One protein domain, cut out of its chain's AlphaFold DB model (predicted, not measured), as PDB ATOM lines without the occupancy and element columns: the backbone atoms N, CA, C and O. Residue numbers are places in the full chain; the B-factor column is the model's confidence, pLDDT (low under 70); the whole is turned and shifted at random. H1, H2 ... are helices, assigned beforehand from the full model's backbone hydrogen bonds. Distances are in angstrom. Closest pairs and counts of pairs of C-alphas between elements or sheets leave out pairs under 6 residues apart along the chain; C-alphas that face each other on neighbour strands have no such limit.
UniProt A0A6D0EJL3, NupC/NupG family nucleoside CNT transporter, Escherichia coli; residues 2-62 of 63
ATOM      1  N   ASP A   2     201.006 218.958 157.401       82.81
ATOM      2  CA  ASP A   2     200.978 217.507 157.164       82.81
ATOM      3  C   ASP A   2     201.446 217.103 155.765       82.81
ATOM      4  O   ASP A   2     202.191 216.139 155.615       82.81
ATOM      5  N   VAL A   3     201.112 217.897 154.744       85.50
ATOM      6  CA  VAL A   3     201.590 217.664 153.369       85.50
ATOM      7  C   VAL A   3     203.116 217.742 153.302       85.50
ATOM      8  O   VAL A   3     203.741 216.885 152.691       85.50
ATOM      9  N   MET A   4     203.724 218.707 154.000       89.88
ATOM     10  CA  MET A   4     205.182 218.847 154.068       89.88
ATOM     11  C   MET A   4     205.843 217.597 154.664       89.88
ATOM     12  O   MET A   4     206.829 217.109 154.123       89.88
ATOM     13  N   ARG A   5     205.276 217.036 155.743       92.31
ATOM     14  CA  ARG A   5     205.760 215.783 156.348       92.31
ATOM     15  C   ARG A   5     205.588 214.588 155.410       92.31
ATOM     16  O   ARG A   5     206.492 213.766 155.316       92.31
ATOM     17  N   SER A   6     204.463 214.514 154.702       88.81
ATOM     18  CA  SER A   6     204.179 213.436 153.749       88.81
ATOM     19  C   SER A   6     205.148 213.456 152.558       88.81
ATOM     20  O   SER A   6     205.755 212.440 152.220       88.81
ATOM     21  N   VAL A   7     205.390 214.642 151.986       90.31
ATOM     22  CA  VAL A   7     206.373 214.841 150.910       90.31
ATOM     23  C   VAL A   7     207.787 214.527 151.400       90.31
ATOM     24  O   VAL A   7     208.520 213.814 150.715       90.31
ATOM     25  N   LEU A   8     208.157 214.987 152.602       93.50
ATOM     26  CA  LEU A   8     209.452 214.672 153.211       93.50
ATOM     27  C   LEU A   8     209.647 213.155 153.351       93.50
ATOM     28  O   LEU A   8     210.688 212.635 152.962       93.50
ATOM     29  N   GLY A   9     208.634 212.436 153.844       92.50
ATOM     30  CA  GLY A   9     208.667 210.978 153.955       92.50
ATOM     31  C   GLY A   9     208.894 210.294 152.607       92.50
ATOM     32  O   GLY A   9     209.743 209.411 152.498       92.50
ATOM     33  N   MET A  10     208.206 210.746 151.554       93.19
ATOM     34  CA  MET A  10     208.360 210.182 150.212       93.19
ATOM     35  C   MET A  10     209.778 210.394 149.659       93.19
ATOM     36  O   MET A  10     210.376 209.459 149.130       93.19
ATOM     37  N   VAL A  11     210.361 211.582 149.854       92.81
ATOM     38  CA  VAL A  11     211.752 211.872 149.462       92.81
ATOM     39  C   VAL A  11     212.744 211.000 150.234       92.81
ATOM     40  O   VAL A  11     213.663 210.448 149.629       92.81
ATOM     41  N   VAL A  12     212.550 210.825 151.545       95.31
ATOM     42  CA  VAL A  12     213.415 209.976 152.382       95.31
ATOM     43  C   VAL A  12     213.383 208.521 151.911       95.31
ATOM     44  O   VAL A  12     214.438 207.908 151.759       95.31
ATOM     45  N   LEU A  13     212.203 207.974 151.608       93.06
ATOM     46  CA  LEU A  13     212.078 206.602 151.103       93.06
ATOM     47  C   LEU A  13     212.787 206.413 149.755       93.06
ATOM     48  O   LEU A  13     213.496 205.422 149.566       93.06
ATOM     49  N   LEU A  14     212.661 207.376 148.837       90.62
ATOM     50  CA  LEU A  14     213.373 207.342 147.556       90.62
ATOM     51  C   LEU A  14     214.890 207.455 147.736       90.62
ATOM     52  O   LEU A  14     215.642 206.759 147.054       90.62
ATOM     53  N   ALA A  15     215.346 208.295 148.668       91.25
ATOM     54  CA  ALA A  15     216.761 208.436 148.993       91.25
ATOM     55  C   ALA A  15     217.342 207.132 149.561       91.25
ATOM     56  O   ALA A  15     218.411 206.704 149.129       91.25
ATOM     57  N   ILE A  16     216.621 206.455 150.460       93.50
ATOM     58  CA  ILE A  16     217.014 205.140 150.991       93.50
ATOM     59  C   ILE A  16     217.081 204.108 149.860       93.50
ATOM     60  O   ILE A  16     218.092 203.419 149.725       93.50
ATOM     61  N   ALA A  17     216.060 204.037 149.001       89.38
ATOM     62  CA  ALA A  17     216.048 203.125 147.857       89.38
ATOM     63  C   ALA A  17     217.237 203.369 146.909       89.38
ATOM     64  O   ALA A  17     217.853 202.425 146.413       89.38
ATOM     65  N   PHE A  18     217.614 204.632 146.691       87.31
ATOM     66  CA  PHE A  18     218.786 204.991 145.896       87.31
ATOM     67  C   PHE A  18     220.112 204.627 146.588       87.31
ATOM     68  O   PHE A  18     221.046 204.136 145.941       87.31
ATOM     69  N   LEU A  19     220.215 204.840 147.903       88.38
ATOM     70  CA  LEU A  19     221.403 204.510 148.694       88.38
ATOM     71  C   LEU A  19     221.662 203.003 148.722       88.38
ATOM     72  O   LEU A  19     222.791 202.595 148.444       88.38
ATOM     73  N   LEU A  20     220.621 202.203 148.956       91.25
ATOM     74  CA  LEU A  20     220.681 200.738 148.976       91.25
ATOM     75  C   LEU A  20     220.737 200.110 147.573       91.25
ATOM     76  O   LEU A  20     220.982 198.912 147.447       91.25
ATOM     77  N   SER A  21     220.532 200.884 146.503       87.62
ATOM     78  CA  SER A  21     220.631 200.359 145.141       87.62
ATOM     79  C   SER A  21     222.067 199.962 144.799       87.62
ATOM     80  O   SER A  21     222.978 200.796 144.781       87.62
ATOM     81  N   VAL A  22     222.241 198.681 144.468       85.25
ATOM     82  CA  VAL A  22     223.519 198.069 144.073       85.25
ATOM     83  C   VAL A  22     224.035 198.649 142.753       85.25
ATOM     84  O   VAL A  22     225.229 198.881 142.595       85.25
ATOM     85  N   ASN A  23     223.137 198.941 141.806       82.44
ATOM     86  CA  ASN A  23     223.482 199.439 140.473       82.44
ATOM     87  C   ASN A  23     222.791 200.774 140.181       82.44
ATOM     88  O   ASN A  23     221.912 200.872 139.324       82.44
ATOM     89  N   LYS A  24     223.245 201.834 140.859       79.31
ATOM     90  CA  LYS A  24     222.709 203.206 140.743       79.31
ATOM     91  C   LYS A  24     222.628 203.708 139.291       79.31
ATOM     92  O   LYS A  24     221.667 204.372 138.926       79.31
ATOM     93  N   LYS A  25     223.589 203.330 138.435       75.88
ATOM     94  CA  LYS A  25     223.615 203.673 136.994       75.88
ATOM     95  C   LYS A  25     222.562 202.950 136.145       75.88
ATOM     96  O   LYS A  25     222.262 203.407 135.049       75.88
ATOM     97  N   ARG A  26     222.029 201.816 136.610       86.00
ATOM     98  CA  ARG A  26     220.998 201.037 135.901       86.00
ATOM     99  C   ARG A  26     219.584 201.453 136.293       86.00
ATOM    100  O   ARG A  26     218.633 200.917 135.733       86.00
ATOM    101  N   ILE A  27     219.440 202.388 137.232       82.75
ATOM    102  CA  ILE A  27     218.139 202.933 137.603       82.75
ATOM    103  C   ILE A  27     217.605 203.723 136.407       82.75
ATOM    104  O   ILE A  27     218.092 204.803 136.077       82.75
ATOM    105  N   SER A  28     216.592 203.178 135.744       86.06
ATOM    106  CA  SER A  28     215.910 203.852 134.650       86.06
ATOM    107  C   SER A  28     214.962 204.910 135.212       86.06
ATOM    108  O   SER A  28     213.858 204.606 135.669       86.06
ATOM    109  N   LEU A  29     215.367 206.182 135.131       83.75
ATOM    110  CA  LEU A  29     214.537 207.313 135.572       83.75
ATOM    111  C   LEU A  29     213.145 207.306 134.926       83.75
ATOM    112  O   LEU A  29     212.167 207.671 135.569       83.75
ATOM    113  N   ARG A  30     213.043 206.835 133.677       90.50
ATOM    114  CA  ARG A  30     211.766 206.679 132.970       90.50
ATOM    115  C   ARG A  30     210.834 205.688 133.668       90.50
ATOM    116  O   ARG A  30     209.646 205.956 133.766       90.50
ATOM    117  N   THR A  31     211.353 204.562 134.155       91.19
ATOM    118  CA  THR A  31     210.537 203.517 134.790       91.19
ATOM    119  C   THR A  31     210.200 203.887 136.228       91.19
ATOM    120  O   THR A  31     209.046 203.781 136.621       91.19
ATOM    121  N   VAL A  32     211.180 204.388 136.988       90.94
ATOM    122  CA  VAL A  32     210.960 204.836 138.374       90.94
ATOM    123  C   VAL A  32     210.026 206.045 138.411       90.94
ATOM    124  O   VAL A  32     209.075 206.054 139.184       90.94
ATOM    125  N   GLY A  33     210.238 207.032 137.537       91.06
ATOM    126  CA  GLY A  33     209.371 208.204 137.425       91.06
ATOM    127  C   GLY A  33     207.955 207.852 136.967       91.06
ATOM    128  O   GLY A  33     206.994 208.347 137.547       91.06
ATOM    129  N   ALA A  34     207.808 206.952 135.986       93.25
ATOM    130  CA  ALA A  34     206.494 206.468 135.564       93.25
ATOM    131  C   ALA A  34     205.772 205.713 136.687       93.25
ATOM    132  O   ALA A  34     204.591 205.958 136.912       93.25
ATOM    133  N   ALA A  35     206.474 204.845 137.423       92.88
ATOM    134  CA  ALA A  35     205.906 204.132 138.563       92.88
ATOM    135  C   ALA A  35     205.442 205.100 139.660       92.88
ATOM    136  O   ALA A  35     204.345 204.949 140.194       92.88
ATOM    137  N   LEU A  36     206.237 206.132 139.951       92.56
ATOM    138  CA  LEU A  36     205.924 207.115 140.984       92.56
ATOM    139  C   LEU A  36     204.736 208.006 140.600       92.56
ATOM    140  O   LEU A  36     203.843 208.231 141.414       92.56
ATOM    141  N   LEU A  37     204.683 208.455 139.343       94.31
ATOM    142  CA  LEU A  37     203.536 209.189 138.807       94.31
ATOM    143  C   LEU A  37     202.272 208.336 138.818       94.31
ATOM    144  O   LEU A  37     201.224 208.813 139.243       94.31
ATOM    145  N   LEU A  38     202.371 207.076 138.392       94.38
ATOM    146  CA  LEU A  38     201.242 206.156 138.396       94.38
ATOM    147  C   LEU A  38     200.727 205.921 139.821       94.38
ATOM    148  O   LEU A  38     199.523 205.957 140.048       94.38
ATOM    149  N   GLN A  39     201.627 205.752 140.791       92.50
ATOM    150  CA  GLN A  39     201.268 205.573 142.196       92.50
ATOM    151  C   GLN A  39     200.518 206.788 142.757       92.50
ATOM    152  O   GLN A  39     199.472 206.627 143.386       92.50
ATOM    153  N   ILE A  40     201.015 208.005 142.506       91.94
ATOM    154  CA  ILE A  40     200.350 209.239 142.946       91.94
ATOM    155  C   ILE A  40     199.011 209.418 142.226       91.94
ATOM    156  O   ILE A  40     198.025 209.781 142.862       91.94
ATOM    157  N   ALA A  41     198.952 209.137 140.923       92.94
ATOM    158  CA  ALA A  41     197.731 209.256 140.135       92.94
ATOM    159  C   ALA A  41     196.643 208.303 140.641       92.94
ATOM    160  O   ALA A  41     195.528 208.741 140.900       92.94
ATOM    161  N   ILE A  42     196.968 207.024 140.852       90.69
ATOM    162  CA  ILE A  42     196.015 206.041 141.381       90.69
ATOM    163  C   ILE A  42     195.576 206.430 142.794       90.69
ATOM    164  O   ILE A  42     194.378 206.454 143.068       90.69
ATOM    165  N   GLY A  43     196.514 206.790 143.675       89.06
ATOM    166  CA  GLY A  43     196.194 207.227 145.035       89.06
ATOM    167  C   GLY A  43     195.297 208.468 145.054       89.06
ATOM    168  O   GLY A  43     194.308 208.504 145.780       89.06
ATOM    169  N   GLY A  44     195.583 209.461 144.210       89.75
ATOM    170  CA  GLY A  44     194.772 210.668 144.070       89.75
ATOM    171  C   GLY A  44     193.384 210.386 143.490       89.75
ATOM    172  O   GLY A  44     192.387 210.875 144.016       89.75
ATOM    173  N   ILE A  45     193.290 209.556 142.451       90.38
ATOM    174  CA  ILE A  45     192.004 209.179 141.851       90.38
ATOM    175  C   ILE A  45     191.147 208.432 142.876       90.38
ATOM    176  O   ILE A  45     189.997 208.806 143.088       90.38
ATOM    177  N   MET A  46     191.701 207.429 143.556       87.88
ATOM    178  CA  MET A  46     190.939 206.603 144.496       87.88
ATOM    179  C   MET A  46     190.583 207.337 145.794       87.88
ATOM    180  O   MET A  46     189.511 207.103 146.343       87.88
ATOM    181  N   LEU A  47     191.442 208.233 146.295       85.75
ATOM    182  CA  LEU A  47     191.263 208.862 147.613       85.75
ATOM    183  C   LEU A  47     190.757 210.306 147.570       85.75
ATOM    184  O   LEU A  47     190.300 210.808 148.596       85.75
ATOM    185  N   TYR A  48     190.804 210.989 146.424       83.25
ATOM    186  CA  TYR A  48     190.301 212.363 146.283       83.25
ATOM    187  C   TYR A  48     189.178 212.494 145.255       83.25
ATOM    188  O   TYR A  48     188.263 213.285 145.482       83.25
ATOM    189  N   PHE A  49     189.190 211.717 144.169       87.25
ATOM    190  CA  PHE A  49     188.218 211.880 143.088       87.25
ATOM    191  C   PHE A  49     186.896 211.135 143.386       87.25
ATOM    192  O   PHE A  49     186.936 209.935 143.664       87.25
ATOM    193  N   PRO A  50     185.715 211.788 143.315       81.75
ATOM    194  CA  PRO A  50     184.432 211.177 143.690       81.75
ATOM    195  C   PRO A  50     184.104 209.842 142.996       81.75
ATOM    196  O   PRO A  50     183.744 208.899 143.702       81.75
ATOM    197  N   PRO A  51     184.270 209.685 141.664       83.50
ATOM    198  CA  PRO A  51     184.010 208.395 141.028       83.50
ATOM    199  C   PRO A  51     185.075 207.347 141.380       83.50
ATOM    200  O   PRO A  51     184.760 206.164 141.411       83.50
ATOM    201  N   GLY A  52     186.311 207.749 141.698       80.50
ATOM    202  CA  GLY A  52     187.349 206.821 142.156       80.50
ATOM    203  C   GLY A  52     187.059 206.265 143.550       80.50
ATOM    204  O   GLY A  52     187.151 205.059 143.757       80.50
ATOM    205  N   LYS A  53     186.599 207.116 144.476       84.38
ATOM    206  CA  LYS A  53     186.160 206.692 145.817       84.38
ATOM    207  C   LYS A  53     185.032 205.674 145.761       84.38
ATOM    208  O   LYS A  53     185.099 204.665 146.447       84.38
ATOM    209  N   TRP A  54     184.032 205.916 144.917       84.06
ATOM    210  CA  TRP A  54     182.897 205.006 144.760       84.06
ATOM    211  C   TRP A  54     183.317 203.629 144.232       84.06
ATOM    212  O   TRP A  54     182.830 202.608 144.708       84.06
ATOM    213  N   GLN A  55     184.260 203.586 143.287       83.75
ATOM    214  CA  GLN A  55     184.802 202.319 142.790       83.75
ATOM    215  C   GLN A  55     185.635 201.595 143.853       83.75
ATOM    216  O   GLN A  55     185.517 200.381 143.995       83.75
ATOM    217  N   ALA A  56     186.443 202.327 144.623       83.44
ATOM    218  CA  ALA A  56     187.195 201.759 145.738       83.44
ATOM    219  C   ALA A  56     186.270 201.218 146.840       83.44
ATOM    220  O   ALA A  56     186.524 200.154 147.395       83.44
ATOM    221  N   GLU A  57     185.178 201.925 147.127       83.31
ATOM    222  CA  GLU A  57     184.166 201.520 148.098       83.31
ATOM    223  C   GLU A  57     183.436 200.251 147.646       83.31
ATOM    224  O   GLU A  57     183.327 199.300 148.414       83.31
ATOM    225  N   LYS A  58     183.027 200.172 146.378       84.12
ATOM    226  CA  LYS A  58     182.444 198.952 145.800       84.12
ATOM    227  C   LYS A  58     183.380 197.752 145.877       84.12
ATOM    228  O   LYS A  58     182.976 196.694 146.352       84.12
ATOM    229  N   ALA A  59     184.646 197.956 145.517       85.38
ATOM    230  CA  ALA A  59     185.672 196.931 145.651       85.38
ATOM    231  C   ALA A  59     185.855 196.486 147.114       85.38
ATOM    232  O   ALA A  59     186.054 195.300 147.367       85.38
ATOM    233  N   ALA A  60     185.748 197.404 148.082       85.56
ATOM    234  CA  ALA A  60     185.813 197.086 149.509       85.56
ATOM    235  C   ALA A  60     184.581 196.310 150.014       85.56
ATOM    236  O   ALA A  60     184.728 195.436 150.866       85.56
ATOM    237  N   TYR A  61     183.389 196.581 149.470       86.75
ATOM    238  CA  TYR A  61     182.174 195.799 149.740       86.75
ATOM    239  C   TYR A  61     182.131 194.454 148.993       86.75
ATOM    240  O   TYR A  61     181.252 193.638 149.265       86.75
ATOM    241  N   GLY A  62     183.089 194.194 148.097       76.50
ATOM    242  CA  GLY A  62     183.224 192.922 147.387       76.50
ATOM    243  C   GLY A  62     182.221 192.715 146.248       76.50
ATOM    244  O   GLY A  62     181.997 191.567 145.866       76.50
TER     245      GLY A  62
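AT A GLANCE: This is residues 2 to 62 of the 63 residues of the protein "NupC/NupG family nucleoside CNT transporter" of Escherichia coli (UniProt A0A6D0EJL3). Three helices follow one another as an open chain: H1 and H2 are the two separate arms of an open U, running nearly opposite ways and joined by the loop of residues 21 to 28, and at the far end of H2 the shorter H3 turns off almost square, making an L with it. There is no closed core; residues 2 to 13 of H1 stand free, and residues 19 to 26, where the chain leaves H1 and enters the loop of the U, also stand free. The printed part has 61 residues, with three named helices in the order H1, H2, H3 and no named strand, and the class is all helix. The whole is only just loose, close to extended, with a radius of gyration of the C-alphas of 15.3 A, and its elongated outline spans 42 by 26 by 18 A.

IN THESE COORDINATES: H1 is residues 2 to 20, 27.1 A from first to last C-alpha, and begins with C-alpha 2 at (200.978, 217.507, 157.164). Eight residues, 21 to 28, form a short link to H2. H2 is residues 29 to 48, the longest helix by residues with 20, and measures 27.0 A; its C-alpha 29 is at (214.537, 207.313, 135.572). After a tight link of one residue, Phe 49, H3 is residues 50 to 61, 16.7 A long, and ends with C-alpha 61 at (182.174, 195.799, 149.740).

HOW THE PARTS SIT: H1 touches no helix; it is apart from H2, which follows it in the chain, and apart from H3. H2 and H3 touch only at the corner by their link, with 7 pairs of C-alphas within 8 A. Their closest C-alphas are those of Met 46 and Gly 52, 4.3 A apart. H2 touches H3 with residues 45 to 47 alone, and H3 touches H2 with residues 52 to 56 alone. The lines of H2 and H3 stand at 84 degrees, about perpendicular, and their centres are 18.2 A apart. In H1, H2 and H3 every pair of O i and N i+4 is within hydrogen-bond range.

THE WHOLE: The two C-alphas farthest apart are those of Lys 25 and Tyr 61, at 44.1 A. The first and last printed C-alphas, those of Asp 2 and Gly 62, are 31.9 A apart. Without the stretches that stand free, the body has 41 residues and spans 38 by 15 by 14 A. The printed part has no cut, and neither link is long. The mean pLDDT of the printed part is 88.0, and no printed residue is under 70.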